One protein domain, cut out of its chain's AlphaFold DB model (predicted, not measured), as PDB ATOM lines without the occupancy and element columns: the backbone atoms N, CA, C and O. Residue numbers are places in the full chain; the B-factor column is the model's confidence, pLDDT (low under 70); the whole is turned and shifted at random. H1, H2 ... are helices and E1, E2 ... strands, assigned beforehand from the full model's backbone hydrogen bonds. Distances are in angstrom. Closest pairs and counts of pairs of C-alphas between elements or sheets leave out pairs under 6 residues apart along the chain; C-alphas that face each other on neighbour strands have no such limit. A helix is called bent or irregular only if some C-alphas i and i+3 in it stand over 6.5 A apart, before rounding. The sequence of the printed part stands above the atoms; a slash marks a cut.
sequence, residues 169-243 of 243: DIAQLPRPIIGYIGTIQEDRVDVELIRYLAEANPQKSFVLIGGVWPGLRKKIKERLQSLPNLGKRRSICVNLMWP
ATOM      1  N   ASP A 169      43.806  13.226 -46.700       75.81
ATOM      2  CA  ASP A 169      42.700  12.477 -46.106       75.81
ATOM      3  C   ASP A 169      42.373  12.908 -44.668       75.81
ATOM      4  O   ASP A 169      41.226  12.785 -44.250       75.81
ATOM      5  N   ILE A 170      43.347  13.464 -43.945       82.31
ATOM      6  CA  ILE A 170      43.189  13.971 -42.575       82.31
ATOM      7  C   ILE A 170      43.084  15.502 -42.565       82.31
ATOM      8  O   ILE A 170      42.330  16.073 -41.779       82.31
ATOM      9  N   ALA A 171      43.817  16.184 -43.449       83.88
ATOM     10  CA  ALA A 171      43.919  17.642 -43.469       83.88
ATOM     11  C   ALA A 171      42.565  18.351 -43.665       83.88
ATOM     12  O   ALA A 171      42.373  19.440 -43.134       83.88
ATOM     13  N   GLN A 172      41.637  17.729 -44.400       84.06
ATOM     14  CA  GLN A 172      40.322  18.295 -44.727       84.06
ATOM     15  C   GLN A 172      39.226  17.958 -43.701       84.06
ATOM     16  O   GLN A 172      38.085  18.386 -43.866       84.06
ATOM     17  N   LEU A 173      39.537  17.176 -42.663       85.62
ATOM     18  CA  LEU A 173      38.541  16.736 -41.690       85.62
ATOM     19  C   LEU A 173      38.188  17.844 -40.679       85.62
ATOM     20  O   LEU A 173      39.095  18.531 -40.190       85.62
ATOM     21  N   PRO A 174      36.900  17.985 -40.299       87.12
ATOM     22  CA  PRO A 174      36.481  18.858 -39.204       87.12
ATOM     23  C   PRO A 174      37.249  18.585 -37.906       87.12
ATOM     24  O   PRO A 174      37.494  17.433 -37.540       87.12
ATOM     25  N   ARG A 175      37.632  19.650 -37.196       87.38
ATOM     26  CA  ARG A 175      38.356  19.562 -35.921       87.38
ATOM     27  C   ARG A 175      37.387  19.622 -34.727       87.38
ATOM     28  O   ARG A 175      36.355  20.277 -34.833       87.38
ATOM     29  N   PRO A 176      37.735  19.013 -33.577       92.25
ATOM     30  CA  PRO A 176      38.929  18.201 -33.326       92.25
ATOM     31  C   PRO A 176      38.866  16.820 -33.997       92.25
ATOM     32  O   PRO A 176      37.788  16.308 -34.299       92.25
ATOM     33  N   ILE A 177      40.044  16.226 -34.207       89.12
ATOM     34  CA  ILE A 177      40.187  14.841 -34.669       89.12
ATOM     35  C   ILE A 177      40.448  13.963 -33.449       89.12
ATOM     36  O   ILE A 177      41.392  14.210 -32.702       89.12
ATOM     37  N   ILE A 178      39.619  12.943 -33.272       91.50
ATOM     38  CA  ILE A 178      39.784  11.878 -32.287       91.50
ATOM     39  C   ILE A 178      40.332  10.664 -33.038       91.50
ATOM     40  O   ILE A 178      39.705  10.165 -33.973       91.50
ATOM     41  N   GLY A 179      41.541  10.240 -32.679       88.75
ATOM     42  CA  GLY A 179      42.319   9.285 -33.463       88.75
ATOM     43  C   GLY A 179      42.702   8.025 -32.696       88.75
ATOM     44  O   GLY A 179      42.989   8.085 -31.505       88.75
ATOM     45  N   TYR A 180      42.782   6.907 -33.411       90.12
ATOM     46  CA  TYR A 180      43.495   5.697 -33.003       90.12
ATOM     47  C   TYR A 180      44.518   5.347 -34.083       90.12
ATOM     48  O   TYR A 180      44.200   5.409 -35.271       90.12
ATOM     49  N   ILE A 181      45.730   4.972 -33.681       87.75
ATOM     50  CA  ILE A 181      46.767   4.471 -34.586       87.75
ATOM     51  C   ILE A 181      47.251   3.135 -34.033       87.75
ATOM     52  O   ILE A 181      47.707   3.063 -32.895       87.75
ATOM     53  N   GLY A 182      47.140   2.081 -34.833       85.31
ATOM     54  CA  GLY A 182      47.543   0.737 -34.449       85.31
ATOM     55  C   GLY A 182      46.696  -0.346 -35.103       85.31
ATOM     56  O   GLY A 182      45.768  -0.090 -35.869       85.31
ATOM     57  N   THR A 183      47.032  -1.589 -34.794       86.56
ATOM     58  CA  THR A 183      46.288  -2.759 -35.257       86.56
ATOM     59  C   THR A 183      44.880  -2.781 -34.665       86.56
ATOM     60  O   THR A 183      44.704  -2.849 -33.451       86.56
ATOM     61  N   ILE A 184      43.869  -2.774 -35.531       87.62
ATOM     62  CA  ILE A 184      42.460  -2.733 -35.141       87.62
ATOM     63  C   ILE A 184      41.962  -4.177 -34.985       87.62
ATOM     64  O   ILE A 184      41.670  -4.861 -35.972       87.62
ATOM     65  N   GLN A 185      41.888  -4.638 -33.736       86.62
ATOM     66  CA  GLN A 185      41.491  -6.000 -33.360       86.62
ATOM     67  C   GLN A 185      40.554  -6.006 -32.146       86.62
ATOM     68  O   GLN A 185      40.534  -5.048 -31.376       86.62
ATOM     69  N   GLU A 186      39.788  -7.090 -31.991       83.75
ATOM     70  CA  GLU A 186      38.734  -7.243 -30.970       83.75
ATOM     71  C   GLU A 186      39.243  -6.976 -29.548       83.75
ATOM     72  O   GLU A 186      38.622  -6.211 -28.818       83.75
ATOM     73  N   ASP A 187      40.425  -7.492 -29.212       82.50
ATOM     74  CA  ASP A 187      41.018  -7.377 -27.871       82.50
ATOM     75  C   ASP A 187      41.579  -5.969 -27.563       82.50
ATOM     76  O   ASP A 187      42.096  -5.728 -26.476       82.50
ATOM     77  N   ARG A 188      41.545  -5.036 -28.530       84.69
ATOM     78  CA  ARG A 188      42.157  -3.694 -28.414       84.69
ATOM     79  C   ARG A 188      41.214  -2.542 -28.748       84.69
ATOM     80  O   ARG A 188      41.485  -1.411 -28.350       84.69
ATOM     81  N   VAL A 189      40.153  -2.792 -29.513       89.81
ATOM     82  CA  VAL A 189      39.277  -1.746 -30.050       89.81
ATOM     83  C   VAL A 189      37.815  -2.081 -29.786       89.81
ATOM     84  O   VAL A 189      37.237  -2.964 -30.422       89.81
ATOM     85  N   ASP A 190      37.184  -1.297 -28.910       92.69
ATOM     86  CA  ASP A 190      35.740  -1.352 -28.703       92.69
ATOM     87  C   ASP A 190      35.005  -0.554 -29.790       92.69
ATOM     88  O   ASP A 190      34.885   0.674 -29.765       92.69
ATOM     89  N   VAL A 191      34.495  -1.291 -30.774       91.25
ATOM     90  CA  VAL A 191      33.746  -0.737 -31.906       91.25
ATOM     91  C   VAL A 191      32.429  -0.082 -31.483       91.25
ATOM     92  O   VAL A 191      32.023   0.899 -32.104       91.25
ATOM     93  N   GLU A 192      31.751  -0.600 -30.457       93.44
ATOM     94  CA  GLU A 192      30.474  -0.022 -30.021       93.44
ATOM     95  C   GLU A 192      30.706   1.276 -29.252       93.44
ATOM     96  O   GLU A 192      29.971   2.241 -29.463       93.44
ATOM     97  N   LEU A 193      31.779   1.350 -28.459       94.12
ATOM     98  CA  LEU A 193      32.203   2.601 -27.836       94.12
ATOM     99  C   LEU A 193      32.550   3.664 -28.887       94.12
ATOM    100  O   LEU A 193      32.101   4.803 -28.777       94.12
ATOM    101  N   ILE A 194      33.303   3.305 -29.932       92.69
ATOM    102  CA  ILE A 194      33.628   4.243 -31.020       92.69
ATOM    103  C   ILE A 194      32.356   4.740 -31.707       92.69
ATOM    104  O   ILE A 194      32.222   5.942 -31.937       92.69
ATOM    105  N   ARG A 195      31.418   3.836 -32.013       92.69
ATOM    106  CA  ARG A 195      30.129   4.201 -32.610       92.69
ATOM    107  C   ARG A 195      29.373   5.186 -31.725       92.69
ATOM    108  O   ARG A 195      28.989   6.248 -32.203       92.69
ATOM    109  N   TYR A 196      29.226   4.857 -30.444       95.38
ATOM    110  CA  TYR A 196      28.558   5.704 -29.461       95.38
ATOM    111  C   TYR A 196      29.184   7.104 -29.396       95.38
ATOM    112  O   TYR A 196      28.480   8.111 -29.471       95.38
ATOM    113  N   LEU A 197      30.516   7.187 -29.321       94.19
ATOM    114  CA  LEU A 197      31.227   8.464 -29.268       94.19
ATOM    115  C   LEU A 197      31.058   9.274 -30.556       94.19
ATOM    116  O   LEU A 197      30.888  10.492 -30.484       94.19
ATOM    117  N   ALA A 198      31.088   8.625 -31.719       91.94
ATOM    118  CA  ALA A 198      30.898   9.279 -33.006       91.94
ATOM    119  C   ALA A 198      29.472   9.821 -33.177       91.94
ATOM    120  O   ALA A 198      29.314  10.970 -33.589       91.94
ATOM    121  N   GLU A 199      28.453   9.045 -32.803       92.06
ATOM    122  CA  GLU A 199      27.045   9.466 -32.819       92.06
ATOM    123  C   GLU A 199      26.797  10.632 -31.847       92.06
ATOM    124  O   GLU A 199      26.131  11.604 -32.203       92.06
ATOM    125  N   ALA A 200      27.392  10.592 -30.651       95.56
ATOM    126  CA  ALA A 200      27.267  11.650 -29.646       95.56
ATOM    127  C   ALA A 200      28.039  12.941 -29.992       95.56
ATOM    128  O   ALA A 200      27.858  13.965 -29.332       95.56
ATOM    129  N   ASN A 201      28.930  12.913 -30.990       93.06
ATOM    130  CA  ASN A 201      29.797  14.039 -31.348       93.06
ATOM    131  C   ASN A 201      29.847  14.271 -32.873       93.06
ATOM    132  O   ASN A 201      30.927  14.186 -33.469       93.06
ATOM    133  N   PRO A 202      28.714  14.600 -33.523       90.06
ATOM    134  CA  PRO A 202      28.617  14.691 -34.985       90.06
ATOM    135  C   PRO A 202      29.533  15.753 -35.614       90.06
ATOM    136  O   PRO A 202      29.910  15.639 -36.776       90.06
ATOM    137  N   GLN A 203      29.920  16.773 -34.849       90.12
ATOM    138  CA  GLN A 203      30.812  17.856 -35.266       90.12
ATOM    139  C   GLN A 203      32.308  17.500 -35.210       90.12
ATOM    140  O   GLN A 203      33.131  18.240 -35.745       90.12
ATOM    141  N   LYS A 204      32.680  16.405 -34.533       90.75
ATOM    142  CA  LYS A 204      34.073  15.953 -34.385       90.75
ATOM    143  C   LYS A 204      34.376  14.863 -35.401       90.75
ATOM    144  O   LYS A 204      33.494  14.069 -35.708       90.75
ATOM    145  N   SER A 205      35.625  14.768 -35.845       90.00
ATOM    146  CA  SER A 205      36.050  13.696 -36.753       90.00
ATOM    147  C   SER A 205      36.699  12.546 -35.998       90.00
ATOM    148  O   SER A 205      37.540  12.772 -35.133       90.00
ATOM    149  N   PHE A 206      36.372  11.315 -36.378       91.00
ATOM    150  CA  PHE A 206      36.979  10.097 -35.848       91.00
ATOM    151  C   PHE A 206      37.825   9.407 -36.931       91.00
ATOM    152  O   PHE A 206      37.380   9.234 -38.071       91.00
ATOM    153  N   VAL A 207      39.059   9.018 -36.591       88.81
ATOM    154  CA  VAL A 207      40.040   8.448 -37.535       88.81
ATOM    155  C   VAL A 207      40.724   7.221 -36.922       88.81
ATOM    156  O   VAL A 207      41.227   7.297 -35.806       88.81
ATOM    157  N   LEU A 208      40.764   6.092 -37.639       88.19
ATOM    158  CA  LEU A 208      41.289   4.810 -37.142       88.19
ATOM    159  C   LEU A 208      42.352   4.241 -38.097       88.19
ATOM    160  O   LEU A 208      42.035   3.546 -39.057       88.19
ATOM    161  N   ILE A 209      43.629   4.501 -37.844       85.00
ATOM    162  CA  ILE A 209      44.714   4.155 -38.767       85.00
ATOM    163  C   ILE A 209      45.349   2.819 -38.382       85.00
ATOM    164  O   ILE A 209      46.036   2.725 -37.369       85.00
ATOM    165  N   GLY A 210      45.205   1.811 -39.242       84.56
ATOM    166  CA  GLY A 210      45.996   0.583 -39.176       84.56
ATOM    167  C   GLY A 210      45.341  -0.611 -39.862       84.56
ATOM    168  O   GLY A 210      44.332  -0.479 -40.560       84.56
ATOM    169  N   GLY A 211      45.950  -1.784 -39.689       83.06
ATOM    170  CA  GLY A 211      45.445  -3.040 -40.239       83.06
ATOM    171  C   GLY A 211      44.241  -3.555 -39.450       83.06
ATOM    172  O   GLY A 211      44.302  -3.662 -38.226       83.06
ATOM    173  N   VAL A 212      43.158  -3.911 -40.151       85.12
ATOM    174  CA  VAL A 212      41.951  -4.487 -39.534       85.12
ATOM    175  C   VAL A 212      42.009  -6.008 -39.564       85.12
ATOM    176  O   VAL A 212      42.029  -6.636 -40.638       85.12
ATOM    177  N   TRP A 213      41.970  -6.599 -38.372       83.06
ATOM    178  CA  TRP A 213      41.946  -8.044 -38.191       83.06
ATOM    179  C   TRP A 213      40.685  -8.675 -38.783       83.06
ATOM    180  O   TRP A 213      39.606  -8.086 -38.673       83.06
ATOM    181  N   PRO A 214      40.777  -9.874 -39.394       82.06
ATOM    182  CA  PRO A 214      39.652 -10.499 -40.088       82.06
ATOM    183  C   PRO A 214      38.356 -10.576 -39.271       82.06
ATOM    184  O   PRO A 214      37.302 -10.262 -39.823       82.06
ATOM    185  N   GLY A 215      38.441 -10.910 -37.976       81.12
ATOM    186  CA  GLY A 215      37.279 -11.013 -37.079       81.12
ATOM    187  C   GLY A 215      36.483  -9.709 -36.950       81.12
ATOM    188  O   GLY A 215      35.254  -9.711 -36.977       81.12
ATOM    189  N   LEU A 216      37.170  -8.563 -36.986       84.31
ATOM    190  CA  LEU A 216      36.546  -7.261 -36.766       84.31
ATOM    191  C   LEU A 216      36.060  -6.583 -38.058       84.31
ATOM    192  O   LEU A 216      35.250  -5.655 -38.004       84.31
ATOM    193  N   ARG A 217      36.495  -7.043 -39.241       85.25
ATOM    194  CA  ARG A 217      36.188  -6.390 -40.533       85.25
ATOM    195  C   ARG A 217      34.693  -6.210 -40.771       85.25
ATOM    196  O   ARG A 217      34.270  -5.129 -41.178       85.25
ATOM    197  N   LYS A 218      33.899  -7.255 -40.518       86.00
ATOM    198  CA  LYS A 218      32.440  -7.210 -40.693       86.00
ATOM    199  C   LYS A 218      31.806  -6.210 -39.725       86.00
ATOM    200  O   LYS A 218      31.041  -5.358 -40.160       86.00
ATOM    201  N   LYS A 219      32.201  -6.251 -38.448       86.69
ATOM    202  CA  LYS A 219      31.680  -5.351 -37.411       86.69
ATOM    203  C   LYS A 219      31.998  -3.886 -37.718       86.69
ATOM    204  O   LYS A 219      31.100  -3.055 -37.676       86.69
ATOM    205  N   ILE A 220      33.236  -3.572 -38.113       86.81
ATOM    206  CA  ILE A 220      33.625  -2.223 -38.566       86.81
ATOM    207  C   ILE A 220      32.777  -1.801 -39.769       86.81
ATOM    208  O   ILE A 220      32.248  -0.691 -39.799       86.81
ATOM    209  N   LYS A 221      32.605  -2.690 -40.753       84.69
ATOM    210  CA  LYS A 221      31.792  -2.408 -41.939       84.69
ATOM    211  C   LYS A 221      30.359  -2.019 -41.563       84.69
ATOM    212  O   LYS A 221      29.867  -0.992 -42.014       84.69
ATOM    213  N   GLU A 222      29.714  -2.826 -40.733       86.56
ATOM    214  CA  GLU A 222      28.294  -2.684 -40.393       86.56
ATOM    215  C   GLU A 222      28.016  -1.552 -39.403       86.56
ATOM    216  O   GLU A 222      26.979  -0.899 -39.497       86.56
ATOM    217  N   ARG A 223      28.920  -1.322 -38.446       86.75
ATOM    218  CA  ARG A 223      28.693  -0.382 -37.341       86.75
ATOM    219  C   ARG A 223      29.247   1.007 -37.589       86.75
ATOM    220  O   ARG A 223      28.717   1.963 -37.035       86.75
ATOM    221  N   LEU A 224      30.312   1.118 -38.379       86.31
ATOM    222  CA  LEU A 224      31.102   2.342 -38.445       86.31
ATOM    223  C   LEU A 224      31.079   3.027 -39.820       86.31
ATOM    224  O   LEU A 224      31.154   4.250 -39.882       86.31
ATOM    225  N   GLN A 225      30.937   2.297 -40.934       80.31
ATOM    226  CA  GLN A 225      31.049   2.907 -42.275       80.31
ATOM    227  C   GLN A 225      29.924   3.885 -42.635       80.31
ATOM    228  O   GLN A 225      30.126   4.782 -43.461       80.31
ATOM    229  N   SER A 226      28.736   3.714 -42.058       81.25
ATOM    230  CA  SER A 226      27.606   4.615 -42.297       81.25
ATOM    231  C   SER A 226      27.826   5.989 -41.657       81.25
ATOM    232  O   SER A 226      27.365   6.989 -42.215       81.25
ATOM    233  N   LEU A 227      28.601   6.068 -40.569       83.44
ATOM    234  CA  LEU A 227      28.782   7.284 -39.778       83.44
ATOM    235  C   LEU A 227      29.459   8.393 -40.605       83.44
ATOM    236  O   LEU A 227      30.520   8.167 -41.194       83.44
ATOM    237  N   PRO A 228      28.852   9.589 -40.716       80.06
ATOM    238  CA  PRO A 228      29.331  10.651 -41.604       80.06
ATOM    239  C   PRO A 228      30.640  11.289 -41.128       80.06
ATOM    240  O   PRO A 228      31.403  11.793 -41.947       80.06
ATOM    241  N   ASN A 229      30.909  11.229 -39.827       80.88
ATOM    242  CA  ASN A 229      32.056  11.838 -39.166       80.88
ATOM    243  C   ASN A 229      33.200  10.847 -38.877       80.88
ATOM    244  O   ASN A 229      34.119  11.158 -38.120       80.88
ATOM    245  N   LEU A 230      33.169   9.668 -39.502       78.69
ATOM    246  CA  LEU A 230      34.253   8.692 -39.469       78.69
ATOM    247  C   LEU A 230      34.960   8.654 -40.833       78.69
ATOM    248  O   LEU A 230      34.302   8.543 -41.867       78.69
ATOM    249  N   GLY A 231      36.292   8.751 -40.860       63.97
ATOM    250  CA  GLY A 231      37.078   8.880 -42.098       63.97
ATOM    251  C   GLY A 231      36.851   7.747 -43.114       63.97
ATOM    252  O   GLY A 231      37.450   6.683 -43.022       63.97
ATOM    253  N   LYS A 232      36.021   7.972 -44.143       55.06
ATOM    254  CA  LYS A 232      35.569   6.923 -45.087       55.06
ATOM    255  C   LYS A 232      36.595   6.501 -46.152       55.06
ATOM    256  O   LYS A 232      36.324   5.590 -46.932       55.06
ATOM    257  N   ARG A 233      37.761   7.153 -46.244       51.00
ATOM    258  CA  ARG A 233      38.712   6.970 -47.360       51.00
ATOM    259  C   ARG A 233      40.082   6.525 -46.871       51.00
ATOM    260  O   ARG A 233      40.857   7.361 -46.449       51.00
ATOM    261  N   ARG A 234      40.399   5.229 -46.995       45.09
ATOM    262  CA  ARG A 234      41.711   4.604 -46.675       45.09
ATOM    263  C   ARG A 234      42.216   4.773 -45.224       45.09
ATOM    264  O   ARG A 234      43.004   3.947 -44.795       45.09
ATOM    265  N   SER A 235      41.694   5.706 -44.435       43.56
ATOM    266  CA  SER A 235      42.080   5.987 -43.044       43.56
ATOM    267  C   SER A 235      41.328   5.153 -41.989       43.56
ATOM    268  O   SER A 235      41.423   5.477 -40.815       43.56
ATOM    269  N   ILE A 236      40.564   4.126 -42.404       46.44
ATOM    270  CA  ILE A 236      40.047   3.018 -41.556       46.44
ATOM    271  C   ILE A 236      40.799   1.701 -41.856       46.44
ATOM    272  O   ILE A 236      40.733   0.743 -41.098       46.44
ATOM    273  N   CYS A 237      41.534   1.645 -42.970       41.75
ATOM    274  CA  CYS A 237      42.289   0.478 -43.415       41.75
ATOM    275  C   CYS A 237      43.505   0.968 -44.199       41.75
ATOM    276  O   CYS A 237      43.473   1.013 -45.433       41.75
ATOM    277  N   VAL A 238      44.585   1.303 -43.499       33.06
ATOM    278  CA  VAL A 238      45.894   1.266 -44.146       33.06
ATOM    279  C   VAL A 238      46.451  -0.111 -43.820       33.06
ATOM    280  O   VAL A 238      46.888  -0.364 -42.700       33.06
ATOM    281  N   ASN A 239      46.397  -1.024 -44.794       28.67
ATOM    282  CA  ASN A 239      47.320  -2.155 -44.829       28.67
ATOM    283  C   ASN A 239      48.722  -1.555 -44.991       28.67
ATOM    284  O   ASN A 239      49.250  -1.473 -46.097       28.67
ATOM    285  N   LEU A 240      49.300  -1.071 -43.895       27.44
ATOM    286  CA  LEU A 240      50.736  -0.900 -43.799       27.44
ATOM    287  C   LEU A 240      51.280  -2.315 -43.618       27.44
ATOM    288  O   LEU A 240      51.437  -2.800 -42.502       27.44
ATOM    289  N   MET A 241      51.498  -3.010 -44.737       21.52
ATOM    290  CA  MET A 241      52.624  -3.934 -44.776       21.52
ATOM    291  C   MET A 241      53.836  -3.054 -44.491       21.52
ATOM    292  O   MET A 241      54.187  -2.206 -45.311       21.52
ATOM    293  N   TRP A 242      54.372  -3.167 -43.278       21.62
ATOM    294  CA  TRP A 242      55.696  -2.639 -42.995       21.62
ATOM    295  C   TRP A 242      56.660  -3.310 -43.992       21.62
ATOM    296  O   TRP A 242      56.500  -4.517 -44.211       21.62
ATOM    297  N   PRO A 243      57.543  -2.554 -44.669       26.81
ATOM    298  CA  PRO A 243      58.536  -3.127 -45.577       26.81
ATOM    299  C   PRO A 243      59.439  -4.152 -44.885       26.81
ATOM    300  O   PRO A 243      59.654  -4.018 -43.657       26.81
TER     301      PRO A 243
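AT A GLANCE: This is residues 169 to 243 of the 243 residues of a protein of Parcubacteria group bacterium GW2011_GWE1_43_8 (UniProt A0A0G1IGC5). A small ribbon of two parallel strands, E1 and E2, has the helix H1 over one face, and a second helix, H2, packs on H1, side by side with it and running the same way. H1 comes near the ribbon with residues 194 to 198, and after H2 a long tail with no named element, residues 225 to 243, runs to the end of the chain. The printed part has 75 residues with two named strands and two named helices in the order E1, H1, E2, H2, and its class is mixed, helices and strands, with under half of the residues in named elements. The whole is compact, with a radius of gyration of the C-alphas of 11.8 A and spans of 34 by 26 by 18 A.

HOW THE PARTS SIT: The sheet has two strands, E1, residues 177 to 181, and E2, residues 205 to 209, which are parallel at an angle of 12 degrees between their directions. C-alphas 179 and 207 face each other at 4.7 A. N 178 and O 205 are within hydrogen-bond range at 2.8 A, and so are N 207 and O 178 at 2.9 A. Between the strands along the chain comes H1, residues 191 to 200; E1, H1 and E2 form a strand-helix-strand unit, two parallel neighbour strands with a helix between them, and its crossover is right-handed. The closest C-alphas of H1 and E2 are those of Ala 198 and Phe 206, 6.8 A apart. H1 and H2, residues 214 to 224, touch, and their closest C-alphas, those of Arg 195 and Leu 224, are 6.2 A apart. They run the same way at a shallow tilt of 16 degrees. E1 and H2 are apart. In H1 every O i to N i+4 pair is within hydrogen-bond range; in H2 it is 5 of 7.

IN THESE COORDINATES: E1 begins at C-alpha 177, (40.187, 14.841, -34.669), and measures 12.3 A from first to last C-alpha; E2 measures 13.0 A. H1 measures 14.2 A and begins at C-alpha 191, (33.746, -0.737, -31.906). H2 measures 15.5 A and ends at C-alpha 224, (31.102, 2.342, -38.445). H2 is irregular: C-alphas 215 and 218 are 7.1 A apart, and its line is a rough one.

THE WHOLE: The two C-alphas farthest apart are those of Ala 200 and Pro 243, at 38.1 A. The printed part has no cut. The links from H1 to E2 and from E2 to H2 are tight, and the link from E1 to H1 is short. The mean pLDDT of the printed part is 78.8, and residues 231 to 243 are under 70.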